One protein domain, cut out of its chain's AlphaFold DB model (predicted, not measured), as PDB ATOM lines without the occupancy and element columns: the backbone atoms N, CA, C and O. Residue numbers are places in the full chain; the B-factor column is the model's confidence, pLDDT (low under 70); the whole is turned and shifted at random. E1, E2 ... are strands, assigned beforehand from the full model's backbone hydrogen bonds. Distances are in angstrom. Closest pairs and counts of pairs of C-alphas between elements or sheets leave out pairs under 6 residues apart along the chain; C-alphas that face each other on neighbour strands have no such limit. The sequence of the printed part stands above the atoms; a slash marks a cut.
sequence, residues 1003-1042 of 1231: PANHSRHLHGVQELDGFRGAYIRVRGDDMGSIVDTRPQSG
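Overview. This is residues 1003 to 1042 of the 1231 residues of an uncharacterized protein of Pythium insidiosum (UniProt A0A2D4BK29). This is a domain of little regular structure, a small meander of three short strands side by side, E1, E2 and E3, each the antiparallel neighbour of the one before, with unnamed stretches making the rest. The printed part has 40 residues, 10 of them in the strands, with no named helix; the class is all strand. It is only just compact, close to loose, with a radius of gyration of the C-alphas of 10.5 A, and only just elongated, spanning 32 by 16 by 16 A.

Along the chain. E2, residues 1022 to 1025, is 10.1 A long. E1, residues 1013 to 1015, begins at C-alpha 1013 (13.288, 107.085, 194.875). E3, residues 1034 to 1036, ends at C-alpha 1036 (19.276, 110.730, 186.485).

Arrangement. E2 is the inner strand. Hairpin E1 and E2 is antiparallel at 146 degrees, with N 1014 and O 1024 within hydrogen-bond range at 2.8 A. Hairpin E2 and E3 is antiparallel at 147 degrees, with N 1035 and O 1023 within range at 2.7 A.

Size, cuts and confidence. The C-alphas farthest apart, of Asp 1029 and Gly 1042, are 32.4 A apart. The printed part has no cut, and both links are short. Mean pLDDT of the printed part is 71.9; 19 residues, among them 1003 to 1011, are under 70.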
ATOM      1  N   PRO A1003      14.217 120.598 180.700       68.44
ATOM      2  CA  PRO A1003      12.943 121.295 180.483       68.44
ATOM      3  C   PRO A1003      12.088 121.361 181.761       68.44
ATOM      4  O   PRO A1003      11.971 120.362 182.471       68.44
ATOM      5  N   ALA A1004      11.426 122.495 182.019       60.97
ATOM      6  CA  ALA A1004      10.706 122.771 183.275       60.97
ATOM      7  C   ALA A1004       9.627 121.733 183.670       60.97
ATOM      8  O   ALA A1004       9.352 121.554 184.856       60.97
ATOM      9  N   ASN A1005       9.061 121.005 182.699       60.94
ATOM     10  CA  ASN A1005       8.004 120.003 182.906       60.94
ATOM     11  C   ASN A1005       8.521 118.559 183.084       60.94
ATOM     12  O   ASN A1005       7.736 117.613 183.048       60.94
ATOM     13  N   HIS A1006       9.831 118.351 183.241       62.56
ATOM     14  CA  HIS A1006      10.440 117.015 183.291       62.56
ATOM     15  C   HIS A1006      10.572 116.473 184.728       62.56
ATOM     16  O   HIS A1006      11.674 116.193 185.188       62.56
ATOM     17  N   SER A1007       9.453 116.319 185.447       59.38
ATOM     18  CA  SER A1007       9.400 115.532 186.695       59.38
ATOM     19  C   SER A1007       8.596 114.250 186.456       59.38
ATOM     20  O   SER A1007       7.526 114.270 185.845       59.38
ATOM     21  N   ARG A1008       9.146 113.106 186.873       63.62
ATOM     22  CA  ARG A1008       8.538 111.778 186.742       63.62
ATOM     23  C   ARG A1008       8.477 111.153 188.123       63.62
ATOM     24  O   ARG A1008       9.507 110.821 188.694       63.62
ATOM     25  N   HIS A1009       7.271 110.926 188.626       63.22
ATOM     26  CA  HIS A1009       7.099 110.257 189.907       63.22
ATOM     27  C   HIS A1009       7.549 108.790 189.793       63.22
ATOM     28  O   HIS A1009       6.916 107.984 189.110       63.22
ATOM     29  N   LEU A1010       8.665 108.450 190.434       68.56
ATOM     30  CA  LEU A1010       9.245 107.108 190.447       68.56
ATOM     31  C   LEU A1010       9.100 106.511 191.851       68.56
ATOM     32  O   LEU A1010       9.365 107.165 192.855       68.56
ATOM     33  N   HIS A1011       8.648 105.261 191.940       66.12
ATOM     34  CA  HIS A1011       8.408 104.607 193.225       66.12
ATOM     35  C   HIS A1011       9.735 104.179 193.876       66.12
ATOM     36  O   HIS A1011      10.557 103.530 193.237       66.12
ATOM     37  N   GLY A1012       9.932 104.494 195.163       71.50
ATOM     38  CA  GLY A1012      11.116 104.072 195.933       71.50
ATOM     39  C   GLY A1012      12.365 104.947 195.750       71.50
ATOM     40  O   GLY A1012      13.426 104.614 196.280       71.50
ATOM     41  N   VAL A1013      12.240 106.069 195.040       78.06
ATOM     42  CA  VAL A1013      13.288 107.085 194.875       78.06
ATOM     43  C   VAL A1013      12.739 108.459 195.282       78.06
ATOM     44  O   VAL A1013      11.539 108.702 195.166       78.06
ATOM     45  N   GLN A1014      13.597 109.352 195.766       80.19
ATOM     46  CA  GLN A1014      13.264 110.722 196.161       80.19
ATOM     47  C   GLN A1014      14.033 111.703 195.278       80.19
ATOM     48  O   GLN A1014      15.210 111.490 195.011       80.19
ATOM     49  N   GLU A1015      13.378 112.749 194.783       79.75
ATOM     50  CA  GLU A1015      14.031 113.763 193.946       79.75
ATOM     51  C   GLU A1015      15.035 114.579 194.778       79.75
ATOM     52  O   GLU A1015      14.756 114.923 195.926       79.75
ATOM     53  N   LEU A1016      16.218 114.844 194.218       77.94
ATOM     54  CA  LEU A1016      17.250 115.655 194.864       77.94
ATOM     55  C   LEU A1016      16.866 117.137 194.807       77.94
ATOM     56  O   LEU A1016      16.619 117.681 193.726       77.94
ATOM     57  N   ASP A1017      16.865 117.800 195.965       67.75
ATOM     58  CA  ASP A1017      16.551 119.226 196.063       67.75
ATOM     59  C   ASP A1017      17.502 120.060 195.193       67.75
ATOM     60  O   ASP A1017      18.720 119.885 195.206       67.75
ATOM     61  N   GLY A1018      16.928 120.946 194.374       66.75
ATOM     62  CA  GLY A1018      17.667 121.759 193.401       66.75
ATOM     63  C   GLY A1018      18.059 121.043 192.098       66.75
ATOM     64  O   GLY A1018      18.408 121.715 191.128       66.75
ATOM     65  N   PHE A1019      17.931 119.713 192.005       69.56
ATOM     66  CA  PHE A1019      18.314 118.920 190.830       69.56
ATOM     67  C   PHE A1019      17.119 118.184 190.221       69.56
ATOM     68  O   PHE A1019      17.020 116.956 190.255       69.56
ATOM     69  N   ARG A1020      16.221 118.956 189.595       67.44
ATOM     70  CA  ARG A1020      15.000 118.419 188.980       67.44
ATOM     71  C   ARG A1020      15.302 117.312 187.965       67.44
ATOM     72  O   ARG A1020      16.112 117.498 187.056       67.44
ATOM     73  N   GLY A1021      14.642 116.166 188.105       71.12
ATOM     74  CA  GLY A1021      14.829 114.981 187.266       71.12
ATOM     75  C   GLY A1021      15.965 114.037 187.691       71.12
ATOM     76  O   GLY A1021      16.122 112.998 187.044       71.12
ATOM     77  N   ALA A1022      16.715 114.345 188.755       80.12
ATOM     78  CA  ALA A1022      17.657 113.427 189.397       80.12
ATOM     79  C   ALA A1022      17.080 112.919 190.727       80.12
ATOM     80  O   ALA A1022      16.665 113.706 191.573       80.12
ATOM     81  N   TYR A1023      17.056 111.602 190.916       81.81
ATOM     82  CA  TYR A1023      16.450 110.961 192.082       81.81
ATOM     83  C   TYR A1023      17.481 110.131 192.837       81.81
ATOM     84  O   TYR A1023      18.294 109.466 192.212       81.81
ATOM     85  N   ILE A1024      17.423 110.105 194.161       81.75
ATOM     86  CA  ILE A1024      18.189 109.181 194.994       81.75
ATOM     87  C   ILE A1024      17.301 108.015 195.421       81.75
ATOM     88  O   ILE A1024      16.151 108.201 195.820       81.75
ATOM     89  N   ARG A1025      17.798 106.787 195.305       80.94
ATOM     90  CA  ARG A1025      17.045 105.594 195.699       80.94
ATOM     91  C   ARG A1025      17.051 105.455 197.218       80.94
ATOM     92  O   ARG A1025      18.117 105.387 197.819       80.94
ATOM     93  N   VAL A1026      15.860 105.424 197.825       80.19
ATOM     94  CA  VAL A1026      15.681 105.473 199.293       80.19
ATOM     95  C   VAL A1026      15.247 104.126 199.891       80.19
ATOM     96  O   VAL A1026      15.050 104.014 201.100       80.19
ATOM     97  N   ARG A1027      15.039 103.094 199.054       68.56
ATOM     98  CA  ARG A1027      14.647 101.732 199.465       68.56
ATOM     99  C   ARG A1027      15.253 100.667 198.535       68.56
ATOM    100  O   ARG A1027      15.299 100.883 197.326       68.56
ATOM    101  N   GLY A1028      15.625  99.509 199.092       72.56
ATOM    102  CA  GLY A1028      16.193  98.352 198.373       72.56
ATOM    103  C   GLY A1028      17.716  98.221 198.511       72.56
ATOM    104  O   GLY A1028      18.347  99.072 199.133       72.56
ATOM    105  N   ASP A1029      18.280  97.164 197.919       64.75
ATOM    106  CA  ASP A1029      19.701  96.786 198.054       64.75
ATOM    107  C   ASP A1029      20.673  97.843 197.483       64.75
ATOM    108  O   ASP A1029      21.792  97.980 197.963       64.75
ATOM    109  N   ASP A1030      20.211  98.671 196.537       66.88
ATOM    110  CA  ASP A1030      20.969  99.783 195.932       66.88
ATOM    111  C   ASP A1030      20.645 101.155 196.574       66.88
ATOM    112  O   ASP A1030      20.459 102.167 195.878       66.88
ATOM    113  N   MET A1031      20.487 101.193 197.899       67.00
ATOM    114  CA  MET A1031      20.183 102.410 198.665       67.00
ATOM    115  C   MET A1031      21.291 103.466 198.485       67.00
ATOM    116  O   MET A1031      22.472 103.171 198.632       67.00
ATOM    117  N   GLY A1032      20.914 104.703 198.146       73.44
ATOM    118  CA  GLY A1032      21.852 105.809 197.899       73.44
ATOM    119  C   GLY A1032      22.296 105.995 196.440       73.44
ATOM    120  O   GLY A1032      22.954 106.986 196.129       73.44
ATOM    121  N   SER A1033      21.907 105.109 195.516       81.62
ATOM    122  CA  SER A1033      22.207 105.285 194.086       81.62
ATOM    123  C   SER A1033      21.411 106.447 193.464       81.62
ATOM    124  O   SER A1033      20.208 106.593 193.702       81.62
ATOM    125  N   ILE A1034      22.079 107.279 192.653       81.62
ATOM    126  CA  ILE A1034      21.454 108.408 191.943       81.62
ATOM    127  C   ILE A1034      20.977 107.952 190.561       81.62
ATOM    128  O   ILE A1034      21.749 107.472 189.733       81.62
ATOM    129  N   VAL A1035      19.691 108.149 190.296       77.56
ATOM    130  CA  VAL A1035      19.013 107.886 189.031       77.56
ATOM    131  C   VAL A1035      18.725 109.221 188.345       77.56
ATOM    132  O   VAL A1035      17.790 109.934 188.708       77.56
ATOM    133  N   ASP A1036      19.518 109.559 187.331       77.50
ATOM    134  CA  ASP A1036      19.276 110.730 186.485       77.50
ATOM    135  C   ASP A1036      18.333 110.368 185.329       77.50
ATOM    136  O   ASP A1036      18.664 109.572 184.450       77.50
ATOM    137  N   THR A1037      17.135 110.949 185.331       76.00
ATOM    138  CA  THR A1037      16.107 110.706 184.308       76.00
ATOM    139  C   THR A1037      16.062 111.789 183.229       76.00
ATOM    140  O   THR A1037      15.205 111.729 182.341       76.00
ATOM    141  N   ARG A1038      16.950 112.792 183.288       78.12
ATOM    142  CA  ARG A1038      16.980 113.922 182.348       78.12
ATOM    143  C   ARG A1038      17.375 113.464 180.933       78.12
ATOM    144  O   ARG A1038      18.163 112.528 180.774       78.12
ATOM    145  N   PRO A1039      16.841 114.098 179.870       75.44
ATOM    146  CA  PRO A1039      17.153 113.711 178.497       75.44
ATOM    147  C   PRO A1039      18.618 114.011 178.144       75.44
ATOM    148  O   PRO A1039      19.101 115.120 178.346       75.44
ATOM    149  N   GLN A1040      19.306 113.032 177.541       70.56
ATOM    150  CA  GLN A1040      20.685 113.203 177.050       70.56
ATOM    151  C   GLN A1040      20.767 114.108 175.805       70.56
ATOM    152  O   GLN A1040      21.810 114.693 175.523       70.56
ATOM    153  N   SER A1041      19.666 114.243 175.058       66.19
ATOM    154  CA  SER A1041      19.566 115.169 173.925       66.19
ATOM    155  C   SER A1041      19.374 116.601 174.430       66.19
ATOM    156  O   SER A1041      18.525 116.840 175.286       66.19
ATOM    157  N   GLY A1042      20.174 117.543 173.920       68.50
ATOM    158  CA  GLY A1042      20.153 118.944 174.357       68.50
ATOM    159  C   GLY A1042      20.934 119.221 175.644       68.50
ATOM    160  O   GLY A1042      20.883 120.340 176.144       68.50
TER     161      GLY A1042